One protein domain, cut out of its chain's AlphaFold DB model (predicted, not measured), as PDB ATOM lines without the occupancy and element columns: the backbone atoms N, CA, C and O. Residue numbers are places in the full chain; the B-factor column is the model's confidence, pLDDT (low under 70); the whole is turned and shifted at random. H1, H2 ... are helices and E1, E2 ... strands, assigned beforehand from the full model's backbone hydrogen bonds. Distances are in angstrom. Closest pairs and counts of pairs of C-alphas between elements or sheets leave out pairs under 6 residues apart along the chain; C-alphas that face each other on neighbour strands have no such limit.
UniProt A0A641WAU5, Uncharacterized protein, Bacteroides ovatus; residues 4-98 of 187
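Overview. This is residues 4 to 98 of the 187 residues of an uncharacterized protein of Bacteroides ovatus (UniProt A0A641WAU5). A small closed barrel of six antiparallel strands makes the body, and two short helices, H1 and H2, pack on it. Round the ring run E1, E2, E3, E4, E5, E6 and back to E1. The printed part has 95 residues, with named elements in the order E1 E2 E3 E4 H1 H2 E5 E6; the class is mostly strand. It is compact, with a radius of gyration of the C-alphas of 12.5 A and spans of 35 by 30 by 28 A.

Along the chain. E1, residues 5 to 15, begins at C-alpha 5 (-11.464, -44.226, -39.959), spans 22.9 A and bends by 77 degrees at residue 11. E2 is residues 19 to 25. E3, residues 31 to 39, spans 23.4 A and bends by 53 degrees at residue 36. E4, residues 42 to 49, spans 22.7 A. H1 is residues 52 to 59, H2 residues 66 to 69, and E5 residues 76 to 81. E6, residues 87 to 93, ends at C-alpha 93 (-15.644, -33.233, -40.083).

Arrangement. E1 to E4 form a meander, each strand the antiparallel neighbour of the one before. Within hydrogen-bond range are N 10 and O 23 of hairpin E1 and E2, 2.9 A, N 34 and O 22 of hairpin E2 and E3, 2.8 A, and N 37 and O 44 of hairpin E3 and E4, 2.8 A. Also within hydrogen-bond range are N 47 and O 77 of the antiparallel neighbours E4 and E5, 2.9 A, and N 91 and O 78 of hairpin E5 and E6, 2.9 A. E1 pairs with E6 over residues 5 to 8, with N 7 and O 88 at 3.0 A. H1 is on the barrel; the closest C-alphas of H1 and E3 are Gln 52 and Lys 31, 8.0 A. H2 is on the barrel, outside it, at a height of 9.1 A, only just over E4 with 3 of its 4 C-alphas; C-alphas 69 and 48, the closest of H2 and E4, are 6.5 A apart. In H1 every O i to N i+4 pair is within hydrogen-bond range; H2 is too short for one.

Size, cuts and confidence. The two C-alphas farthest apart, those of Ser 62 and Tyr 84, are 35.4 A apart. The printed part has no cut and no long link. Mean pLDDT of the printed part is 92.0, and residue 84 is under 70.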
ATOM      1  N   LYS A   4     -15.846 -44.152 -42.129       88.56
ATOM      2  CA  LYS A   4     -15.182 -44.024 -40.832       88.56
ATOM      3  C   LYS A   4     -13.715 -44.421 -40.960       88.56
ATOM      4  O   LYS A   4     -13.399 -45.252 -41.813       88.56
ATOM      5  N   THR A   5     -12.875 -43.860 -40.104       91.50
ATOM      6  CA  THR A   5     -11.464 -44.226 -39.959       91.50
ATOM      7  C   THR A   5     -11.234 -44.622 -38.506       91.50
ATOM      8  O   THR A   5     -11.647 -43.892 -37.610       91.50
ATOM      9  N   LEU A   6     -10.622 -45.783 -38.288       94.00
ATOM     10  CA  LEU A   6     -10.104 -46.196 -36.985       94.00
ATOM     11  C   LEU A   6      -8.615 -45.861 -36.969       94.00
ATOM     12  O   LEU A   6      -7.928 -46.177 -37.940       94.00
ATOM     13  N   ILE A   7      -8.158 -45.172 -35.929       95.19
ATOM     14  CA  ILE A   7      -6.765 -44.740 -35.785       95.19
ATOM     15  C   ILE A   7      -6.229 -45.329 -34.481       95.19
ATOM     16  O   ILE A   7      -6.726 -44.982 -33.415       95.19
ATOM     17  N   GLU A   8      -5.234 -46.203 -34.566       94.69
ATOM     18  CA  GLU A   8      -4.508 -46.736 -33.410       94.69
ATOM     19  C   GLU A   8      -3.395 -45.758 -33.010       94.69
ATOM     20  O   GLU A   8      -2.791 -45.119 -33.877       94.69
ATOM     21  N   ILE A   9      -3.143 -45.585 -31.710       94.31
ATOM     22  CA  ILE A   9      -2.070 -44.700 -31.229       94.31
ATOM     23  C   ILE A   9      -0.699 -45.312 -31.549       94.31
ATOM     24  O   ILE A   9      -0.391 -46.419 -31.118       94.31
ATOM     25  N   ASP A  10       0.162 -44.537 -32.211       93.62
ATOM     26  CA  ASP A  10       1.563 -44.899 -32.451       93.62
ATOM     27  C   ASP A  10       2.479 -44.312 -31.362       93.62
ATOM     28  O   ASP A  10       3.314 -45.000 -30.779       93.62
ATOM     29  N   GLU A  11       2.359 -43.003 -31.117       94.44
ATOM     30  CA  GLU A  11       3.267 -42.241 -30.254       94.44
ATOM     31  C   GLU A  11       2.553 -41.024 -29.665       94.44
ATOM     32  O   GLU A  11       1.999 -40.207 -30.407       94.44
ATOM     33  N   ILE A  12       2.624 -40.863 -28.342       94.50
ATOM     34  CA  ILE A  12       2.150 -39.665 -27.645       94.50
ATOM     35  C   ILE A  12       3.242 -38.601 -27.717       94.50
ATOM     36  O   ILE A  12       4.351 -38.806 -27.237       94.50
ATOM     37  N   LEU A  13       2.913 -37.461 -28.322       95.12
ATOM     38  CA  LEU A  13       3.820 -36.327 -28.453       95.12
ATOM     39  C   LEU A  13       3.690 -35.383 -27.260       95.12
ATOM     40  O   LEU A  13       4.692 -34.903 -26.757       95.12
ATOM     41  N   PHE A  14       2.473 -35.117 -26.792       94.00
ATOM     42  CA  PHE A  14       2.234 -34.231 -25.658       94.00
ATOM     43  C   PHE A  14       1.098 -34.780 -24.794       94.00
ATOM     44  O   PHE A  14       0.032 -35.134 -25.310       94.00
ATOM     45  N   GLU A  15       1.323 -34.839 -23.483       92.19
ATOM     46  CA  GLU A  15       0.369 -35.356 -22.502       92.19
ATOM     47  C   GLU A  15      -0.147 -34.226 -21.605       92.19
ATOM     48  O   GLU A  15       0.624 -33.461 -21.025       92.19
ATOM     49  N   TYR A  16      -1.470 -34.121 -21.484       85.94
ATOM     50  CA  TYR A  16      -2.138 -33.180 -20.592       85.94
ATOM     51  C   TYR A  16      -3.516 -33.732 -20.222       85.94
ATOM     52  O   TYR A  16      -4.438 -33.676 -21.030       85.94
ATOM     53  N   ASP A  17      -3.637 -34.283 -19.010       84.50
ATOM     54  CA  ASP A  17      -4.844 -35.001 -18.560       84.50
ATOM     55  C   ASP A  17      -5.246 -36.135 -19.533       84.50
ATOM     56  O   ASP A  17      -6.402 -36.287 -19.928       84.50
ATOM     57  N   GLY A  18      -4.238 -36.904 -19.966       85.00
ATOM     58  CA  GLY A  18      -4.336 -37.919 -21.015       85.00
ATOM     59  C   GLY A  18      -3.623 -37.514 -22.316       85.00
ATOM     60  O   GLY A  18      -2.948 -36.479 -22.366       85.00
ATOM     61  N   PRO A  19      -3.741 -38.328 -23.385       89.88
ATOM     62  CA  PRO A  19      -3.071 -38.065 -24.654       89.88
ATOM     63  C   PRO A  19      -3.674 -36.811 -25.295       89.88
ATOM     64  O   PRO A  19      -4.808 -36.838 -25.779       89.88
ATOM     65  N   TYR A  20      -2.928 -35.704 -25.282       94.25
ATOM     66  CA  TYR A  20      -3.387 -34.417 -25.808       94.25
ATOM     67  C   TYR A  20      -2.985 -34.236 -27.271       94.25
ATOM     68  O   TYR A  20      -3.802 -33.816 -28.085       94.25
ATOM     69  N   LEU A  21      -1.745 -34.589 -27.619       96.62
ATOM     70  CA  LEU A  21      -1.253 -34.635 -28.994       96.62
ATOM     71  C   LEU A  21      -0.558 -35.972 -29.229       96.62
ATOM     72  O   LEU A  21       0.351 -36.332 -28.482       96.62
ATOM     73  N   PHE A  22      -0.943 -36.698 -30.271       96.75
ATOM     74  CA  PHE A  22      -0.330 -37.983 -30.597       96.75
ATOM     75  C   PHE A  22      -0.397 -38.286 -32.090       96.75
ATOM     76  O   PHE A  22      -1.259 -37.784 -32.819       96.75
ATOM     77  N   THR A  23       0.518 -39.132 -32.547       97.56
ATOM     78  CA  THR A  23       0.455 -39.728 -33.881       97.56
ATOM     79  C   THR A  23      -0.236 -41.079 -33.813       97.56
ATOM     80  O   THR A  23      -0.206 -41.748 -32.780       97.56
ATOM     81  N   GLY A  24      -0.881 -41.467 -34.906       96.69
ATOM     82  CA  GLY A  24      -1.506 -42.774 -35.022       96.69
ATOM     83  C   GLY A  24      -1.651 -43.221 -36.465       96.69
ATOM     84  O   GLY A  24      -1.531 -42.408 -37.392       96.69
ATOM     85  N   THR A  25      -1.937 -44.503 -36.652       96.94
ATOM     86  CA  THR A  25      -2.095 -45.123 -37.968       96.94
ATOM     87  C   THR A  25      -3.452 -45.786 -38.140       96.94
ATOM     88  O   THR A  25      -4.059 -46.267 -37.189       96.94
ATOM     89  N   ASP A  26      -3.965 -45.772 -39.372       94.88
ATOM     90  CA  ASP A  26      -5.137 -46.569 -39.740       94.88
ATOM     91  C   ASP A  26      -4.744 -47.964 -40.261       94.88
ATOM     92  O   ASP A  26      -3.574 -48.261 -40.508       94.88
ATOM     93  N   GLU A  27      -5.743 -48.814 -40.523       91.56
ATOM     94  CA  GLU A  27      -5.556 -50.162 -41.094       91.56
ATOM     95  C   GLU A  27      -4.797 -50.179 -42.441       91.56
ATOM     96  O   GLU A  27      -4.315 -51.223 -42.886       91.56
ATOM     97  N   GLN A  28      -4.712 -49.037 -43.130       93.62
ATOM     98  CA  GLN A  28      -4.022 -48.876 -44.410       93.62
ATOM     99  C   GLN A  28      -2.601 -48.314 -44.240       93.62
ATOM    100  O   GLN A  28      -1.906 -48.121 -45.240       93.62
ATOM    101  N   ASN A  29      -2.135 -48.122 -43.002       93.19
ATOM    102  CA  ASN A  29      -0.878 -47.467 -42.630       93.19
ATOM    103  C   ASN A  29      -0.798 -45.986 -43.040       93.19
ATOM    104  O   ASN A  29       0.298 -45.442 -43.208       93.19
ATOM    105  N   ASN A  30      -1.937 -45.313 -43.211       95.38
ATOM    106  CA  ASN A  30      -1.954 -43.861 -43.325       95.38
ATOM    107  C   ASN A  30      -1.713 -43.258 -41.941       95.38
ATOM    108  O   ASN A  30      -2.316 -43.685 -40.960       95.38
ATOM    109  N   LYS A  31      -0.845 -42.248 -41.873       97.19
ATOM    110  CA  LYS A  31      -0.492 -41.576 -40.622       97.19
ATOM    111  C   LYS A  31      -1.372 -40.366 -40.367       97.19
ATOM    112  O   LYS A  31      -1.648 -39.579 -41.276       97.19
ATOM    113  N   TYR A  32      -1.717 -40.183 -39.103       97.81
ATOM    114  CA  TYR A  32      -2.533 -39.085 -38.619       97.81
ATOM    115  C   TYR A  32      -1.861 -38.388 -37.444       97.81
ATOM    116  O   TYR A  32      -1.231 -39.026 -36.605       97.81
ATOM    117  N   LEU A  33      -2.023 -37.069 -37.390       98.00
ATOM    118  CA  LEU A  33      -1.787 -36.277 -36.192       98.00
ATOM    119  C   LEU A  33      -3.137 -36.015 -35.532       98.00
ATOM    120  O   LEU A  33      -4.066 -35.558 -36.199       98.00
ATOM    121  N   ASN A  34      -3.228 -36.303 -34.240       97.50
ATOM    122  CA  ASN A  34      -4.451 -36.223 -33.458       97.50
ATOM    123  C   ASN A  34      -4.249 -35.225 -32.324       97.50
ATOM    124  O   ASN A  34      -3.255 -35.319 -31.606       97.50
ATOM    125  N   ILE A  35      -5.183 -34.288 -32.162       96.19
ATOM    126  CA  ILE A  35      -5.167 -33.294 -31.087       96.19
ATOM    127  C   ILE A  35      -6.489 -33.307 -30.322       96.19
ATOM    128  O   ILE A  35      -7.567 -33.347 -30.920       96.19
ATOM    129  N   GLN A  36      -6.407 -33.266 -28.997       94.75
ATOM    130  CA  GLN A  36      -7.558 -33.130 -28.119       94.75
ATOM    131  C   GLN A  36      -8.123 -31.706 -28.216       94.75
ATOM    132  O   GLN A  36      -7.395 -30.717 -28.211       94.75
ATOM    133  N   CYS A  37      -9.441 -31.587 -28.313       91.88
ATOM    134  CA  CYS A  37     -10.161 -30.324 -28.406       91.88
ATOM    135  C   CYS A  37     -11.414 -30.368 -27.530       91.88
ATOM    136  O   CYS A  37     -12.064 -31.404 -27.400       91.88
ATOM    137  N   ASN A  38     -11.806 -29.218 -26.981       89.19
ATOM    138  CA  ASN A  38     -13.076 -29.075 -26.273       89.19
ATOM    139  C   ASN A  38     -14.105 -28.386 -27.173       89.19
ATOM    140  O   ASN A  38     -14.132 -27.159 -27.266       89.19
ATOM    141  N   ILE A  39     -14.945 -29.173 -27.846       88.12
ATOM    142  CA  ILE A  39     -15.971 -28.676 -28.769       88.12
ATOM    143  C   ILE A  39     -17.345 -28.881 -28.131       88.12
ATOM    144  O   ILE A  39     -17.724 -30.005 -27.806       88.12
ATOM    145  N   ASP A  40     -18.106 -27.797 -27.964       84.81
ATOM    146  CA  ASP A  40     -19.448 -27.810 -27.364       84.81
ATOM    147  C   ASP A  40     -19.503 -28.479 -25.976       84.81
ATOM    148  O   ASP A  40     -20.464 -29.175 -25.648       84.81
ATOM    149  N   LYS A  41     -18.472 -28.250 -25.147       85.38
ATOM    150  CA  LYS A  41     -18.290 -28.842 -23.804       85.38
ATOM    151  C   LYS A  41     -18.008 -30.348 -23.795       85.38
ATOM    152  O   LYS A  41     -18.073 -30.957 -22.730       85.38
ATOM    153  N   ASN A  42     -17.683 -30.935 -24.945       88.44
ATOM    154  CA  ASN A  42     -17.255 -32.325 -25.047       88.44
ATOM    155  C   ASN A  42     -15.782 -32.382 -25.449       88.44
ATOM    156  O   ASN A  42     -15.358 -31.684 -26.376       88.44
ATOM    157  N   ILE A  43     -15.026 -33.234 -24.761       90.25
ATOM    158  CA  ILE A  43     -13.676 -33.602 -25.180       90.25
ATOM    159  C   ILE A  43     -13.816 -34.486 -26.414       90.25
ATOM    160  O   ILE A  43     -14.583 -35.443 -26.410       90.25
ATOM    161  N   VAL A  44     -13.131 -34.109 -27.482       93.25
ATOM    162  CA  VAL A  44     -13.109 -34.825 -28.758       93.25
ATOM    163  C   VAL A  44     -11.718 -34.716 -29.356       93.25
ATOM    164  O   VAL A  44     -10.965 -33.804 -29.022       93.25
ATOM    165  N   TYR A  45     -11.404 -35.591 -30.298       95.25
ATOM    166  CA  TYR A  45     -10.142 -35.558 -31.019       95.25
ATOM    167  C   TYR A  45     -10.354 -35.089 -32.447       95.25
ATOM    168  O   TYR A  45     -11.275 -35.541 -33.134       95.25
ATOM    169  N   LEU A  46      -9.509 -34.162 -32.887       95.81
ATOM    170  CA  LEU A  46      -9.391 -33.795 -34.288       95.81
ATOM    171  C   LEU A  46      -8.177 -34.495 -34.883       95.81
ATOM    172  O   LEU A  46      -7.077 -34.385 -34.347       95.81
ATOM    173  N   SER A  47      -8.375 -35.162 -36.015       96.88
ATOM    174  CA  SER A  47      -7.329 -35.909 -36.709       96.88
ATOM    175  C   SER A  47      -7.122 -35.361 -38.112       96.88
ATOM    176  O   SER A  47      -8.087 -35.067 -38.824       96.88
ATOM    177  N   VAL A  48      -5.866 -35.256 -38.535       96.69
ATOM    178  CA  VAL A  48      -5.491 -34.848 -39.894       96.69
ATOM    179  C   VAL A  48      -4.401 -35.759 -40.444       96.69
ATOM    180  O   VAL A  48      -3.517 -36.158 -39.687       96.69
ATOM    181  N   PRO A  49      -4.426 -36.092 -41.747       96.38
ATOM    182  CA  PRO A  49      -3.327 -36.817 -42.367       96.38
ATOM    183  C   PRO A  49      -2.013 -36.046 -42.218       96.38
ATOM    184  O   PRO A  49      -1.972 -34.835 -42.453       96.38
ATOM    185  N   ILE A  50      -0.939 -36.753 -41.881       97.31
ATOM    186  CA  ILE A  50       0.392 -36.168 -41.697       97.31
ATOM    187  C   ILE A  50       1.465 -37.040 -42.353       97.31
ATOM    188  O   ILE A  50       1.342 -38.261 -42.431       97.31
ATOM    189  N   SER A  51       2.534 -36.420 -42.848       96.00
ATOM    190  CA  SER A  51       3.707 -37.137 -43.357       96.00
ATOM    191  C   SER A  51       4.784 -37.345 -42.287       96.00
ATOM    192  O   SER A  51       4.874 -36.594 -41.320       96.00
ATOM    193  N   GLN A  52       5.676 -38.323 -42.490       94.81
ATOM    194  CA  GLN A  52       6.802 -38.552 -41.573       94.81
ATOM    195  C   GLN A  52       7.717 -37.325 -41.437       94.81
ATOM    196  O   GLN A  52       8.201 -37.047 -40.346       94.81
ATOM    197  N   GLN A  53       7.944 -36.585 -42.528       96.00
ATOM    198  CA  GLN A  53       8.748 -35.363 -42.480       96.00
ATOM    199  C   GLN A  53       8.074 -34.291 -41.621       96.00
ATOM    200  O   GLN A  53       8.739 -33.668 -40.807       96.00
ATOM    201  N   GLU A  54       6.755 -34.123 -41.742       96.94
ATOM    202  CA  GLU A  54       6.009 -33.172 -40.915       96.94
ATOM    203  C   GLU A  54       6.063 -33.535 -39.426       96.94
ATOM    204  O   GLU A  54       6.165 -32.630 -38.606       96.94
ATOM    205  N   ILE A  55       6.068 -34.828 -39.076       96.19
ATOM    206  CA  ILE A  55       6.276 -35.289 -37.690       96.19
ATOM    207  C   ILE A  55       7.665 -34.873 -37.179       96.19
ATOM    208  O   ILE A  55       7.795 -34.390 -36.058       96.19
ATOM    209  N   ILE A  56       8.709 -35.034 -37.996       95.06
ATOM    210  CA  ILE A  56      10.068 -34.604 -37.634       95.06
ATOM    211  C   ILE A  56      10.115 -33.080 -37.459       95.06
ATOM    212  O   ILE A  56      10.669 -32.587 -36.480       95.06
ATOM    213  N   ASP A  57       9.497 -32.332 -38.373       96.06
ATOM    214  CA  ASP A  57       9.500 -30.869 -38.352       96.06
ATOM    215  C   ASP A  57       8.803 -30.300 -37.099       96.06
ATOM    216  O   ASP A  57       9.304 -29.346 -36.502       96.06
ATOM    217  N   ILE A  58       7.678 -30.889 -36.664       96.25
ATOM    218  CA  ILE A  58       7.002 -30.457 -35.426       96.25
ATOM    219  C   ILE A  58       7.814 -30.807 -34.173       96.25
ATOM    220  O   ILE A  58       7.879 -29.979 -33.268       96.25
ATOM    221  N   LYS A  59       8.472 -31.978 -34.130       95.12
ATOM    222  CA  LYS A  59       9.332 -32.383 -33.000       95.12
ATOM    223  C   LYS A  59      10.551 -31.477 -32.858       95.12
ATOM    224  O   LYS A  59      10.947 -31.150 -31.754       95.12
ATOM    225  N   LEU A  60      11.116 -31.019 -33.974       94.12
ATOM    226  CA  LEU A  60      12.234 -30.068 -33.988       94.12
ATOM    227  C   LEU A  60      11.794 -28.603 -33.825       94.12
ATOM    228  O   LEU A  60      12.606 -27.700 -34.032       94.12
ATOM    229  N   ALA A  61      10.513 -28.349 -33.533       93.25
ATOM    230  CA  ALA A  61       9.903 -27.019 -33.477       93.25
ATOM    231  C   ALA A  61      10.128 -26.151 -34.734       93.25
ATOM    232  O   ALA A  61       9.949 -24.932 -34.702       93.25
ATOM    233  N   SER A  62      10.490 -26.752 -35.873       94.25
ATOM    234  CA  SER A  62      10.683 -26.033 -37.138       94.25
ATOM    235  C   SER A  62       9.348 -25.706 -37.813       94.25
ATOM    236  O   SER A  62       9.277 -24.838 -38.689       94.25
ATOM    237  N   ARG A  63       8.268 -26.364 -37.371       94.50
ATOM    238  CA  ARG A  63       6.897 -26.163 -37.829       94.50
ATOM    239  C   ARG A  63       5.920 -26.226 -36.650       94.50
ATOM    240  O   ARG A  63       6.051 -27.093 -35.796       94.50
ATOM    241  N   SER A  64       4.927 -25.332 -36.613       96.19
ATOM    242  CA  SER A  64       3.872 -25.401 -35.590       96.19
ATOM    243  C   SER A  64       2.907 -26.543 -35.872       96.19
ATOM    244  O   SER A  64       2.592 -26.830 -37.035       96.19
ATOM    245  N   VAL A  65       2.376 -27.134 -34.805       96.00
ATOM    246  CA  VAL A  65       1.302 -28.132 -34.851       96.00
ATOM    247  C   VAL A  65       0.085 -27.550 -35.571       96.00
ATOM    248  O   VAL A  65      -0.442 -28.159 -36.504       96.00
ATOM    249  N   ASP A  66      -0.288 -26.318 -35.230       94.94
ATOM    250  CA  ASP A  66      -1.420 -25.599 -35.824       94.94
ATOM    251  C   ASP A  66      -1.334 -25.528 -37.350       94.94
ATOM    252  O   ASP A  66      -2.326 -25.724 -38.050       94.94
ATOM    253  N   SER A  67      -0.135 -25.310 -37.902       94.12
ATOM    254  CA  SER A  67       0.051 -25.213 -39.354       94.12
ATOM    255  C   SER A  67      -0.301 -26.502 -40.111       94.12
ATOM    256  O   SER A  67      -0.555 -26.448 -41.317       94.12
ATOM    257  N   ILE A  68      -0.313 -27.655 -39.435       95.00
ATOM    258  CA  ILE A  68      -0.751 -28.930 -40.013       95.00
ATOM    259  C   ILE A  68      -2.277 -28.931 -40.158       95.00
ATOM    260  O   ILE A  68      -2.796 -29.212 -41.241       95.00
ATOM    261  N   PHE A  69      -2.993 -28.530 -39.106       92.81
ATOM    262  CA  PHE A  69      -4.458 -28.457 -39.078       92.81
ATOM    263  C   PHE A  69      -5.026 -27.319 -39.939       92.81
ATOM    264  O   PHE A  69      -6.154 -27.400 -40.428       92.81
ATOM    265  N   LEU A  70      -4.244 -26.262 -40.162       90.06
ATOM    266  CA  LEU A  70      -4.652 -25.104 -40.958       90.06
ATOM    267  C   LEU A  70      -4.419 -25.266 -42.470       90.06
ATOM    268  O   LEU A  70      -4.928 -24.437 -43.228       90.06
ATOM    269  N   LYS A  71      -3.690 -26.302 -42.910       89.38
ATOM    270  CA  LYS A  71      -3.310 -26.532 -44.315       89.38
ATOM    271  C   LYS A  71      -4.529 -26.601 -45.247       89.38
ATOM    272  O   LYS A  71      -5.522 -27.270 -44.959       89.38
ATOM    273  N   ASP A  72      -4.429 -25.919 -46.387       81.50
ATOM    274  CA  ASP A  72      -5.494 -25.888 -47.390       81.50
ATOM    275  C   ASP A  72      -5.811 -27.293 -47.919       81.50
ATOM    276  O   ASP A  72      -4.914 -28.096 -48.182       81.50
ATOM    277  N   ASN A  73      -7.103 -27.566 -48.127       82.56
ATOM    278  CA  ASN A  73      -7.632 -28.846 -48.614       82.56
ATOM    279  C   ASN A  73      -7.324 -30.067 -47.727       82.56
ATOM    280  O   ASN A  73      -7.465 -31.202 -48.186       82.56
ATOM    281  N   THR A  74      -6.938 -29.866 -46.467       86.44
ATOM    282  CA  THR A  74      -6.809 -30.965 -45.507       86.44
ATOM    283  C   THR A  74      -8.187 -31.412 -45.031       86.44
ATOM    284  O   THR A  74      -8.977 -30.619 -44.517       86.44
ATOM    285  N   THR A  75      -8.479 -32.705 -45.181       90.94
ATOM    286  CA  THR A  75      -9.653 -33.315 -44.552       90.94
ATOM    287  C   THR A  75      -9.394 -33.460 -43.059       90.94
ATOM    288  O   THR A  75      -8.463 -34.158 -42.660       90.94
ATOM    289  N   ILE A  76     -10.234 -32.821 -42.250       93.94
ATOM    290  CA  ILE A  76     -10.244 -32.992 -40.799       93.94
ATOM    291  C   ILE A  76     -11.228 -34.107 -40.461       93.94
ATOM    292  O   ILE A  76     -12.319 -34.199 -41.031       93.94
ATOM    293  N   TYR A  77     -10.845 -34.949 -39.518       95.31
ATOM    294  CA  TYR A  77     -11.710 -35.949 -38.924       95.31
ATOM    295  C   TYR A  77     -11.959 -35.573 -37.470       95.31
ATOM    296  O   TYR A  77     -11.113 -34.958 -36.832       95.31
ATOM    297  N   LYS A  78     -13.142 -35.909 -36.967       95.25
ATOM    298  CA  LYS A  78     -13.514 -35.751 -35.565       95.25
ATOM    299  C   LYS A  78     -13.886 -37.118 -35.019       95.25
ATOM    300  O   LYS A  78     -14.715 -37.800 -35.630       95.25
ATOM    301  N   GLY A  79     -13.304 -37.479 -33.889       94.12
ATOM    302  CA  GLY A  79     -13.505 -38.775 -33.269       94.12
ATOM    303  C   GLY A  79     -13.401 -38.735 -31.759       94.12
ATOM    304  O   GLY A  79     -13.148 -37.687 -31.160       94.12
ATOM    305  N   ASP A  80     -13.626 -39.899 -31.172       93.75
ATOM    306  CA  ASP A  80     -13.406 -40.173 -29.759       93.75
ATOM    307  C   ASP A  80     -12.879 -41.605 -29.609       93.75
ATOM    308  O   ASP A  80     -12.973 -42.409 -30.547       93.75
ATOM    309  N   PHE A  81     -12.280 -41.907 -28.462       91.00
ATOM    310  CA  PHE A  81     -11.772 -43.244 -28.192       91.00
ATOM    311  C   PHE A  81     -12.921 -44.240 -28.098       91.00
ATOM    312  O   PHE A  81     -13.962 -43.982 -27.488       91.00
ATOM    313  N   VAL A  82     -12.718 -45.408 -28.699       87.06
ATOM    314  CA  VAL A  82     -13.617 -46.538 -28.499       87.06
ATOM    315  C   VAL A  82     -13.433 -47.023 -27.064       87.06
ATOM    316  O   VAL A  82     -12.313 -47.253 -26.612       87.06
ATOM    317  N   GLU A  83     -14.537 -47.167 -26.330       76.56
ATOM    318  CA  GLU A  83     -14.510 -47.597 -24.931       76.56
ATOM    319  C   GLU A  83     -13.683 -48.891 -24.793       76.56
ATOM    320  O   GLU A  83     -13.985 -49.897 -25.439       76.56
ATOM    321  N   TYR A  84     -12.650 -48.856 -23.943       66.62
ATOM    322  CA  TYR A  84     -11.720 -49.963 -23.661       66.62
ATOM    323  C   TYR A  84     -10.708 -50.336 -24.768       66.62
ATOM    324  O   TYR A  84     -10.092 -51.397 -24.656       66.62
ATOM    325  N   CYS A  85     -10.487 -49.483 -25.777       72.25
ATOM    326  CA  CYS A  85      -9.437 -49.658 -26.790       72.25
ATOM    327  C   CYS A  85      -8.576 -48.396 -26.960       72.25
ATOM    328  O   CYS A  85      -9.071 -47.279 -26.827       72.25
ATOM    329  N   ASP A  86      -7.322 -48.578 -27.381       80.31
ATOM    330  CA  ASP A  86      -6.412 -47.494 -27.800       80.31
ATOM    331  C   ASP A  86      -6.690 -47.032 -29.252       80.31
ATOM    332  O   ASP A  86      -5.821 -46.512 -29.951       80.31
ATOM    333  N   GLU A  87      -7.923 -47.242 -29.724       90.19
ATOM    334  CA  GLU A  87      -8.380 -46.916 -31.073       90.19
ATOM    335  C   GLU A  87      -9.322 -45.711 -31.041       90.19
ATOM    336  O   GLU A  87     -10.302 -45.669 -30.292       90.19
ATOM    337  N   LEU A  88      -9.059 -44.744 -31.912       93.50
ATOM    338  CA  LEU A  88      -9.873 -43.556 -32.108       93.50
ATOM    339  C   LEU A  88     -10.827 -43.759 -33.293       93.50
ATOM    340  O   LEU A  88     -10.397 -43.807 -34.450       93.50
ATOM    341  N   GLU A  89     -12.136 -43.821 -33.031       94.62
ATOM    342  CA  GLU A  89     -13.144 -43.882 -34.094       94.62
ATOM    343  C   GLU A  89     -13.475 -42.474 -34.594       94.62
ATOM    344  O   GLU A  89     -14.073 -41.659 -33.893       94.62
ATOM    345  N   SER A  90     -13.097 -42.191 -35.842       94.50
ATOM    346  CA  SER A  90     -13.119 -40.847 -36.416       94.50
ATOM    347  C   SER A  90     -13.948 -40.748 -37.698       94.50
ATOM    348  O   SER A  90     -13.933 -41.627 -38.564       94.50
ATOM    349  N   PHE A  91     -14.653 -39.624 -37.858       95.06
ATOM    350  CA  PHE A  91     -15.507 -39.330 -39.014       95.06
ATOM    351  C   PHE A  91     -15.124 -38.005 -39.680       95.06
ATOM    352  O   PHE A  91     -14.773 -37.058 -38.977       95.06
ATOM    353  N   PRO A  92     -15.271 -37.873 -41.015       94.56
ATOM    354  CA  PRO A  92     -15.029 -36.614 -41.710       94.56
ATOM    355  C   PRO A  92     -15.837 -35.463 -41.108       94.56
ATOM    356  O   PRO A  92     -17.067 -35.549 -40.958       94.56
ATOM    357  N   TYR A  93     -15.134 -34.381 -40.804       91.75
ATOM    358  CA  TYR A  93     -15.644 -33.233 -40.083       91.75
ATOM    359  C   TYR A  93     -15.231 -31.932 -40.772       91.75
ATOM    360  O   TYR A  93     -14.134 -31.795 -41.307       91.75
ATOM    361  N   THR A  94     -16.143 -30.966 -40.776       89.19
ATOM    362  CA  THR A  94     -15.882 -29.627 -41.298       89.19
ATOM    363  C   THR A  94     -15.806 -28.691 -40.113       89.19
ATOM    364  O   THR A  94     -16.820 -28.430 -39.467       89.19
ATOM    365  N   LEU A  95     -14.598 -28.222 -39.830       85.25
ATOM    366  CA  LEU A  95     -14.355 -27.207 -38.821       85.25
ATOM    367  C   LEU A  95     -14.799 -25.854 -39.388       85.25
ATOM    368  O   LEU A  95     -14.367 -25.478 -40.479       85.25
ATOM    369  N   ASP A  96     -15.678 -25.134 -38.692       86.31
ATOM    370  CA  ASP A  96     -16.011 -23.769 -39.094       86.31
ATOM    371  C   ASP A  96     -14.862 -22.800 -38.775       86.31
ATOM    372  O   ASP A  96     -13.997 -23.065 -37.940       86.31
ATOM    373  N   GLU A  97     -14.861 -21.648 -39.444       84.06
ATOM    374  CA  GLU A  97     -13.809 -20.632 -39.310       84.06
ATOM    375  C   GLU A  97     -13.672 -20.064 -37.888       84.06
ATOM    376  O   GLU A  97     -12.586 -19.628 -37.505       84.06
ATOM    377  N   GLY A  98     -14.754 -20.049 -37.105       83.75
ATOM    378  CA  GLY A  98     -14.731 -19.587 -35.720       83.75
ATOM    379  C   GLY A  98     -13.983 -20.569 -34.826       83.75
ATOM    380  O   GLY A  98     -13.042 -20.171 -34.140       83.75
TER     381      GLY A  98